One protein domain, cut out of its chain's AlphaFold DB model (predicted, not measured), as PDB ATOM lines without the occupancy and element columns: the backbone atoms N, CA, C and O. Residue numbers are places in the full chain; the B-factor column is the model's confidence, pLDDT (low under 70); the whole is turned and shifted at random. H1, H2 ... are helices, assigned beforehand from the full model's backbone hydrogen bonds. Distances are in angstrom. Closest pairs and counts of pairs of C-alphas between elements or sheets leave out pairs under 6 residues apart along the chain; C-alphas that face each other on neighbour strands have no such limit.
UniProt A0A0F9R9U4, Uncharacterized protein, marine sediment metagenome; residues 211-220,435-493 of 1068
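What this domain is: This is residues 211 to 220 and 435 to 493 of the 1068 residues of an uncharacterized protein of marine sediment metagenome (UniProt A0A0F9R9U4). H1 and H2 make a V, its point at Phe 435 and Tyr 459, and H3 lies across its opening, packing on H2. Residues 445 to 458 fold back from the end of H1 to H2. The 69 printed residues hold three named helices, H1, H2, H3 in order, and no named strand: all helix. The whole is compact, radius of gyration of the C-alphas 12.6 A, but elongated, 39 by 20 by 19 A.

Where its parts are: Residues 211 to 220 come first, from C-alpha 211 at (15.974, 17.652, 43.020). H1 is residues 435 to 444, H2 459 to 472, 20.1 A long, and H3 479 to 491, 18.0 A, ending at (17.707, 25.249, 46.346).

How they stand to each other: H2 touches H3 about perpendicular, 74 degrees, with residues 465 to 469 alone; the closest C-alphas, Met 466 and Phe 482, are 7.4 A apart. H1 and H2 are close but not clearly touching, closest C-alphas Phe 435 and Tyr 459, 6.0 A, at a steep tilt of 60 degrees, opposite ways. H1 and H3 are near each other. In H1, H2 and H3 every O i to N i+4 pair is within hydrogen-bond range.

The domain as a whole: Residues 221 to 434 are cut out, a 14.3 A gap between C-alphas 220 and 435. The link H1 to H2 is long. pLDDT is under 70 at residues 449 to 456, 471 to 472, 474 and 491 to 493.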
ATOM      1  N   TRP A 211      15.678  19.084  43.053       82.56
ATOM      2  CA  TRP A 211      15.974  17.652  43.020       82.56
ATOM      3  C   TRP A 211      15.311  16.953  41.824       82.56
ATOM      4  O   TRP A 211      15.933  16.089  41.212       82.56
ATOM      5  N   LYS A 212      14.115  17.393  41.395       80.44
ATOM      6  CA  LYS A 212      13.478  16.896  40.161       80.44
ATOM      7  C   LYS A 212      14.290  17.264  38.926       80.44
ATOM      8  O   LYS A 212      14.425  16.453  38.018       80.44
ATOM      9  N   LYS A 213      14.880  18.465  38.908       73.00
ATOM     10  CA  LYS A 213      15.774  18.893  37.818       73.00
ATOM     11  C   LYS A 213      17.046  18.041  37.728       73.00
ATOM     12  O   LYS A 213      17.657  17.990  36.670       73.00
ATOM     13  N   LEU A 214      17.428  17.374  38.819       72.94
ATOM     14  CA  LEU A 214      18.554  16.441  38.868       72.94
ATOM     15  C   LEU A 214      18.166  14.986  38.572       72.94
ATOM     16  O   LEU A 214      19.024  14.115  38.671       72.94
ATOM     17  N   GLY A 215      16.904  14.711  38.224       76.12
ATOM     18  CA  GLY A 215      16.423  13.344  37.996       76.12
ATOM     19  C   GLY A 215      16.352  12.506  39.276       76.12
ATOM     20  O   GLY A 215      16.560  11.294  39.237       76.12
ATOM     21  N   LEU A 216      16.126  13.150  40.426       84.25
ATOM     22  CA  LEU A 216      15.922  12.460  41.699       84.25
ATOM     23  C   LEU A 216      14.430  12.207  41.933       84.25
ATOM     24  O   LEU A 216      13.594  13.061  41.637       84.25
ATOM     25  N   ILE A 217      14.118  11.060  42.538       86.31
ATOM     26  CA  ILE A 217      12.744  10.591  42.787       86.31
ATOM     27  C   ILE A 217      12.024  11.493  43.800       86.31
ATOM     28  O   ILE A 217      10.832  11.782  43.678       86.31
ATOM     29  N   ARG A 218      12.752  11.943  44.828       88.12
ATOM     30  CA  ARG A 218      12.263  12.800  45.920       88.12
ATOM     31  C   ARG A 218      13.414  13.614  46.512       88.12
ATOM     32  O   ARG A 218      14.571  13.401  46.151       88.12
ATOM     33  N   ASP A 219      13.101  14.528  47.430       86.94
ATOM     34  CA  ASP A 219      14.117  15.323  48.123       86.94
ATOM     35  C   ASP A 219      15.042  14.413  48.968       86.94
ATOM     36  O   ASP A 219      14.550  13.716  49.857       86.94
ATOM     37  N   PRO A 220      16.363  14.392  48.713       86.56
ATOM     38  CA  PRO A 220      17.353  13.620  49.480       86.56
ATOM     39  C   PRO A 220      17.686  14.238  50.858       86.56
ATOM     40  O   PRO A 220      18.410  13.638  51.668       86.56
ATOM     41  N   PHE A 435      31.700  14.735  51.622       90.81
ATOM     42  CA  PHE A 435      31.570  14.352  50.217       90.81
ATOM     43  C   PHE A 435      30.820  13.023  50.077       90.81
ATOM     44  O   PHE A 435      29.894  12.921  49.268       90.81
ATOM     45  N   ASP A 436      31.161  12.040  50.908       89.88
ATOM     46  CA  ASP A 436      30.488  10.745  50.952       89.88
ATOM     47  C   ASP A 436      29.014  10.894  51.327       89.88
ATOM     48  O   ASP A 436      28.175  10.289  50.672       89.88
ATOM     49  N   LEU A 437      28.684  11.722  52.326       90.50
ATOM     50  CA  LEU A 437      27.307  12.004  52.745       90.50
ATOM     51  C   LEU A 437      26.438  12.467  51.575       90.50
ATOM     52  O   LEU A 437      25.344  11.942  51.370       90.50
ATOM     53  N   ILE A 438      26.920  13.461  50.829       88.56
ATOM     54  CA  ILE A 438      26.187  14.041  49.704       88.56
ATOM     55  C   ILE A 438      26.081  13.035  48.563       88.56
ATOM     56  O   ILE A 438      24.987  12.798  48.060       88.56
ATOM     57  N   THR A 439      27.199  12.414  48.189       88.00
ATOM     58  CA  THR A 439      27.255  11.467  47.068       88.00
ATOM     59  C   THR A 439      26.309  10.296  47.308       88.00
ATOM     60  O   THR A 439      25.427  10.043  46.494       88.00
ATOM     61  N   LYS A 440      26.406   9.673  48.484       88.62
ATOM     62  CA  LYS A 440      25.552   8.557  48.893       88.62
ATOM     63  C   LYS A 440      24.074   8.908  48.901       88.62
ATOM     64  O   LYS A 440      23.261   8.151  48.381       88.62
ATOM     65  N   ARG A 441      23.709  10.056  49.483       88.88
ATOM     66  CA  ARG A 441      22.307  10.491  49.529       88.88
ATOM     67  C   ARG A 441      21.740  10.755  48.143       88.88
ATOM     68  O   ARG A 441      20.597  10.406  47.897       88.88
ATOM     69  N   LEU A 442      22.514  11.348  47.245       87.38
ATOM     70  CA  LEU A 442      22.030  11.658  45.903       87.38
ATOM     71  C   LEU A 442      21.940  10.413  45.028       87.38
ATOM     72  O   LEU A 442      20.947  10.237  44.331       87.38
ATOM     73  N   GLU A 443      22.917   9.514  45.129       87.25
ATOM     74  CA  GLU A 443      22.883   8.212  44.457       87.25
ATOM     75  C   GLU A 443      21.708   7.356  44.956       87.25
ATOM     76  O   GLU A 443      20.995   6.765  44.153       87.25
ATOM     77  N   ALA A 444      21.435   7.343  46.266       88.00
ATOM     78  CA  ALA A 444      20.329   6.576  46.844       88.00
ATOM     79  C   ALA A 444      18.931   7.057  46.410       88.00
ATOM     80  O   ALA A 444      17.968   6.304  46.545       88.00
ATOM     81  N   PHE A 445      18.815   8.298  45.930       88.44
ATOM     82  CA  PHE A 445      17.556   8.931  45.524       88.44
ATOM     83  C   PHE A 445      17.459   9.132  44.003       88.44
ATOM     84  O   PHE A 445      16.499   9.744  43.532       88.44
ATOM     85  N   SER A 446      18.436   8.641  43.236       86.12
ATOM     86  CA  SER A 446      18.416   8.701  41.776       86.12
ATOM     87  C   SER A 446      17.544   7.593  41.184       86.12
ATOM     88  O   SER A 446      17.531   6.470  41.687       86.12
ATOM     89  N   GLU A 447      16.835   7.903  40.097       73.69
ATOM     90  CA  GLU A 447      16.120   6.903  39.287       73.69
ATOM     91  C   GLU A 447      17.076   5.977  38.518       73.69
ATOM     92  O   GLU A 447      16.728   4.839  38.206       73.69
ATOM     93  N   ASP A 448      18.292   6.449  38.228       75.06
ATOM     94  CA  ASP A 448      19.285   5.739  37.428       75.06
ATOM     95  C   ASP A 448      20.458   5.280  38.307       75.06
ATOM     96  O   ASP A 448      21.262   6.080  38.786       75.06
ATOM     97  N   ASN A 449      20.614   3.962  38.463       64.06
ATOM     98  CA  ASN A 449      21.728   3.356  39.205       64.06
ATOM     99  C   ASN A 449      23.115   3.646  38.584       64.06
ATOM    100  O   ASN A 449      24.138   3.312  39.184       64.06
ATOM    101  N   THR A 450      23.176   4.240  37.386       60.97
ATOM    102  CA  THR A 450      24.410   4.692  36.722       60.97
ATOM    103  C   THR A 450      24.675   6.196  36.871       60.97
ATOM    104  O   THR A 450      25.725   6.690  36.433       60.97
ATOM    105  N   PHE A 451      23.774   6.935  37.528       63.69
ATOM    106  CA  PHE A 451      23.922   8.361  37.795       63.69
ATOM    107  C   PHE A 451      25.113   8.621  38.724       63.69
ATOM    108  O   PHE A 451      25.053   8.438  39.937       63.69
ATOM    109  N   SER A 452      26.232   9.079  38.154       64.94
ATOM    110  CA  SER A 452      27.392   9.478  38.948       64.94
ATOM    111  C   SER A 452      27.321  10.956  39.298       64.94
ATOM    112  O   SER A 452      27.586  11.829  38.464       64.94
ATOM    113  N   PHE A 453      27.064  11.233  40.575       67.38
ATOM    114  CA  PHE A 453      27.043  12.594  41.103       67.38
ATOM    115  C   PHE A 453      28.402  13.313  41.012       67.38
ATOM    116  O   PHE A 453      28.469  14.543  40.992       67.38
ATOM    117  N   LYS A 454      29.492  12.550  40.839       62.88
ATOM    118  CA  LYS A 454      30.853  13.069  40.609       62.88
ATOM    119  C   LYS A 454      30.960  13.978  39.380       62.88
ATOM    120  O   LYS A 454      31.944  14.702  39.258       62.88
ATOM    121  N   LYS A 455      29.977  13.939  38.471       58.22
ATOM    122  CA  LYS A 455      29.880  14.859  37.330       58.22
ATOM    123  C   LYS A 455      29.453  16.279  37.726       58.22
ATOM    124  O   LYS A 455      29.752  17.203  36.980       58.22
ATOM    125  N   TYR A 456      28.775  16.453  38.863       63.00
ATOM    126  CA  TYR A 456      28.135  17.717  39.241       63.00
ATOM    127  C   TYR A 456      28.806  18.416  40.422       63.00
ATOM    128  O   TYR A 456      28.898  19.639  40.412       63.00
ATOM    129  N   ILE A 457      29.290  17.671  41.421       70.50
ATOM    130  CA  ILE A 457      29.988  18.242  42.582       70.50
ATOM    131  C   ILE A 457      31.274  17.465  42.834       70.50
ATOM    132  O   ILE A 457      31.267  16.243  42.992       70.50
ATOM    133  N   SER A 458      32.392  18.188  42.883       76.56
ATOM    134  CA  SER A 458      33.700  17.603  43.163       76.56
ATOM    135  C   SER A 458      34.016  17.576  44.663       76.56
ATOM    136  O   SER A 458      33.457  18.328  45.463       76.56
ATOM    137  N   TYR A 459      34.979  16.741  45.053       82.19
ATOM    138  CA  TYR A 459      35.529  16.753  46.413       82.19
ATOM    139  C   TYR A 459      36.066  18.138  46.808       82.19
ATOM    140  O   TYR A 459      35.884  18.583  47.942       82.19
ATOM    141  N   ASP A 460      36.690  18.846  45.863       75.56
ATOM    142  CA  ASP A 460      37.212  20.188  46.100       75.56
ATOM    143  C   ASP A 460      36.092  21.205  46.355       75.56
ATOM    144  O   ASP A 460      36.266  22.081  47.199       75.56
ATOM    145  N   ASP A 461      34.923  21.051  45.725       74.69
ATOM    146  CA  ASP A 461      33.745  21.896  45.963       74.69
ATOM    147  C   ASP A 461      33.177  21.714  47.378       74.69
ATOM    148  O   ASP A 461      32.848  22.697  48.052       74.69
ATOM    149  N   ILE A 462      33.133  20.473  47.870       83.44
ATOM    150  CA  ILE A 462      32.732  20.157  49.250       83.44
ATOM    151  C   ILE A 462      33.758  20.688  50.250       83.44
ATOM    152  O   ILE A 462      33.402  21.374  51.210       83.44
ATOM    153  N   LYS A 463      35.048  20.445  49.999       83.62
ATOM    154  CA  LYS A 463      36.141  20.985  50.813       83.62
ATOM    155  C   LYS A 463      36.095  22.512  50.855       83.62
ATOM    156  O   LYS A 463      36.385  23.118  51.887       83.62
ATOM    157  N   HIS A 464      35.736  23.144  49.743       73.19
ATOM    158  CA  HIS A 464      35.582  24.585  49.661       73.19
ATOM    159  C   HIS A 464      34.404  25.090  50.494       73.19
ATOM    160  O   HIS A 464      34.583  25.997  51.306       73.19
ATOM    161  N   LEU A 465      33.235  24.461  50.346       78.56
ATOM    162  CA  LEU A 465      32.051  24.764  51.147       78.56
ATOM    163  C   LEU A 465      32.354  24.637  52.643       78.56
ATOM    164  O   LEU A 465      32.044  25.545  53.407       78.56
ATOM    165  N   MET A 466      33.054  23.581  53.059       82.12
ATOM    166  CA  MET A 466      33.493  23.439  54.446       82.12
ATOM    167  C   MET A 466      34.392  24.589  54.906       82.12
ATOM    168  O   MET A 466      34.171  25.130  55.981       82.12
ATOM    169  N   ASN A 467      35.363  25.024  54.095       77.38
ATOM    170  CA  ASN A 467      36.199  26.174  54.455       77.38
ATOM    171  C   ASN A 467      35.378  27.466  54.613       77.38
ATOM    172  O   ASN A 467      35.714  28.289  55.461       77.38
ATOM    173  N   ILE A 468      34.330  27.656  53.805       70.75
ATOM    174  CA  ILE A 468      33.417  28.802  53.931       70.75
ATOM    175  C   ILE A 468      32.648  28.708  55.247       70.75
ATOM    176  O   ILE A 468      32.697  29.646  56.038       70.75
ATOM    177  N   ILE A 469      32.018  27.563  55.524       76.00
ATOM    178  CA  ILE A 469      31.273  27.328  56.769       76.00
ATOM    179  C   ILE A 469      32.185  27.557  57.983       76.00
ATOM    180  O   ILE A 469      31.791  28.238  58.924       76.00
ATOM    181  N   GLN A 470      33.432  27.079  57.941       80.69
ATOM    182  CA  GLN A 470      34.400  27.250  59.027       80.69
ATOM    183  C   GLN A 470      34.791  28.715  59.277       80.69
ATOM    184  O   GLN A 470      35.167  29.071  60.392       80.69
ATOM    185  N   ARG A 471      34.745  29.569  58.246       67.75
ATOM    186  CA  ARG A 471      34.988  31.013  58.391       67.75
ATOM    187  C   ARG A 471      33.754  31.746  58.903       67.75
ATOM    188  O   ARG A 471      33.893  32.631  59.737       67.75
ATOM    189  N   SER A 472      32.569  31.371  58.422       65.19
ATOM    190  CA  SER A 472      31.298  31.990  58.815       65.19
ATOM    191  C   SER A 472      30.870  31.620  60.237       65.19
ATOM    192  O   SER A 472      30.243  32.430  60.918       65.19
ATOM    193  N   TYR A 473      31.234  30.426  60.707       70.88
ATOM    194  CA  TYR A 473      30.901  29.939  62.040       70.88
ATOM    195  C   TYR A 473      32.186  29.535  62.780       70.88
ATOM    196  O   TYR A 473      32.823  28.558  62.391       70.88
ATOM    197  N   PRO A 474      32.569  30.211  63.882       67.31
ATOM    198  CA  PRO A 474      33.760  29.871  64.669       67.31
ATOM    199  C   PRO A 474      33.546  28.621  65.552       67.31
ATOM    200  O   PRO A 474      33.916  28.604  66.724       67.31
ATOM    201  N   ARG A 475      32.891  27.581  65.021       76.25
ATOM    202  CA  ARG A 475      32.562  26.316  65.699       76.25
ATOM    203  C   ARG A 475      32.932  25.129  64.803       76.25
ATOM    204  O   ARG A 475      33.137  25.294  63.604       76.25
ATOM    205  N   GLU A 476      33.037  23.933  65.384       82.75
ATOM    206  CA  GLU A 476      33.269  22.702  64.613       82.75
ATOM    207  C   GLU A 476      32.100  22.448  63.644       82.75
ATOM    208  O   GLU A 476      30.931  22.609  64.002       82.75
ATOM    209  N   ILE A 477      32.410  22.049  62.408       88.06
ATOM    210  CA  ILE A 477      31.390  21.734  61.403       88.06
ATOM    211  C   ILE A 477      30.767  20.382  61.748       88.06
ATOM    212  O   ILE A 477      31.466  19.413  62.049       88.06
ATOM    213  N   THR A 478      29.441  20.313  61.676       90.88
ATOM    214  CA  THR A 478      28.674  19.086  61.907       90.88
ATOM    215  C   THR A 478      27.924  18.661  60.648       90.88
ATOM    216  O   THR A 478      27.722  19.475  59.745       90.88
ATOM    217  N   PHE A 479      27.479  17.399  60.588       90.25
ATOM    218  CA  PHE A 479      26.652  16.891  59.484       90.25
ATOM    219  C   PHE A 479      25.432  17.775  59.242       90.25
ATOM    220  O   PHE A 479      25.140  18.119  58.101       90.25
ATOM    221  N   ARG A 480      24.755  18.190  60.317       88.62
ATOM    222  CA  ARG A 480      23.579  19.053  60.231       88.62
ATOM    223  C   ARG A 480      23.896  20.414  59.614       88.62
ATOM    224  O   ARG A 480      23.262  20.784  58.634       88.62
ATOM    225  N   THR A 481      24.876  21.131  60.167       88.06
ATOM    226  CA  THR A 481      25.272  22.458  59.665       88.06
ATOM    227  C   THR A 481      25.691  22.380  58.202       88.06
ATOM    228  O   THR A 481      25.352  23.249  57.406       88.06
ATOM    229  N   PHE A 482      26.398  21.310  57.836       89.88
ATOM    230  CA  PHE A 482      26.818  21.082  56.465       89.88
ATOM    231  C   PHE A 482      25.635  20.811  55.521       89.88
ATOM    232  O   PHE A 482      25.558  21.444  54.473       89.88
ATOM    233  N   ILE A 483      24.704  19.921  55.892       88.62
ATOM    234  CA  ILE A 483      23.497  19.626  55.099       88.62
ATOM    235  C   ILE A 483      22.651  20.888  54.909       88.62
ATOM    236  O   ILE A 483      22.236  21.160  53.788       88.62
ATOM    237  N   GLU A 484      22.407  21.656  55.974       86.31
ATOM    238  CA  GLU A 484      21.597  22.881  55.916       86.31
ATOM    239  C   GLU A 484      22.222  23.910  54.955       86.31
ATOM    240  O   GLU A 484      21.547  24.423  54.065       86.31
ATOM    241  N   GLU A 485      23.530  24.160  55.067       83.56
ATOM    242  CA  GLU A 485      24.251  25.077  54.171       83.56
ATOM    243  C   GLU A 485      24.300  24.574  52.724       83.56
ATOM    244  O   GLU A 485      24.163  25.360  51.787       83.56
ATOM    245  N   PHE A 486      24.484  23.270  52.524       85.25
ATOM    246  CA  PHE A 486      24.495  22.659  51.200       85.25
ATOM    247  C   PHE A 486      23.119  22.744  50.524       85.25
ATOM    248  O   PHE A 486      23.022  23.221  49.392       85.25
ATOM    249  N   ALA A 487      22.057  22.333  51.224       82.25
ATOM    250  CA  ALA A 487      20.691  22.318  50.708       82.25
ATOM    251  C   ALA A 487      20.210  23.730  50.351       82.25
ATOM    252  O   ALA A 487      19.739  23.934  49.234       82.25
ATOM    253  N   ASN A 488      20.429  24.713  51.235       74.75
ATOM    254  CA  ASN A 488      20.064  26.115  50.990       74.75
ATOM    255  C   ASN A 488      20.736  26.679  49.728       74.75
ATOM    256  O   ASN A 488      20.124  27.396  48.940       74.75
ATOM    257  N   ARG A 489      22.012  26.345  49.501       72.62
ATOM    258  CA  ARG A 489      22.760  26.862  48.343       72.62
ATOM    259  C   ARG A 489      22.368  26.202  47.028       72.62
ATOM    260  O   ARG A 489      22.523  26.820  45.977       72.62
ATOM    261  N   ILE A 490      21.888  24.961  47.066       71.81
ATOM    262  CA  ILE A 490      21.403  24.265  45.872       71.81
ATOM    263  C   ILE A 490      19.960  24.655  45.550       71.81
ATOM    264  O   ILE A 490      19.643  24.836  44.375       71.81
ATOM    265  N   SER A 491      19.101  24.840  46.557       67.12
ATOM    266  CA  SER A 491      17.707  25.249  46.346       67.12
ATOM    267  C   SER A 491      17.579  26.623  45.684       67.12
ATOM    268  O   SER A 491      16.636  26.850  44.929       67.12
ATOM    269  N   ASP A 492      18.539  27.518  45.932       59.16
ATOM    270  CA  ASP A 492      18.551  28.884  45.397       59.16
ATOM    271  C   ASP A 492      19.075  28.983  43.953       59.16
ATOM    272  O   ASP A 492      18.915  30.025  43.305       59.16
ATOM    273  N   ASN A 493      19.690  27.921  43.420       57.78
ATOM    274  CA  ASN A 493      20.243  27.944  42.071       57.78
ATOM    275  C   ASN A 493      19.137  27.699  41.025       57.78
ATOM    276  O   ASN A 493      18.379  26.735  41.111       57.78
TER     277      ASN A 493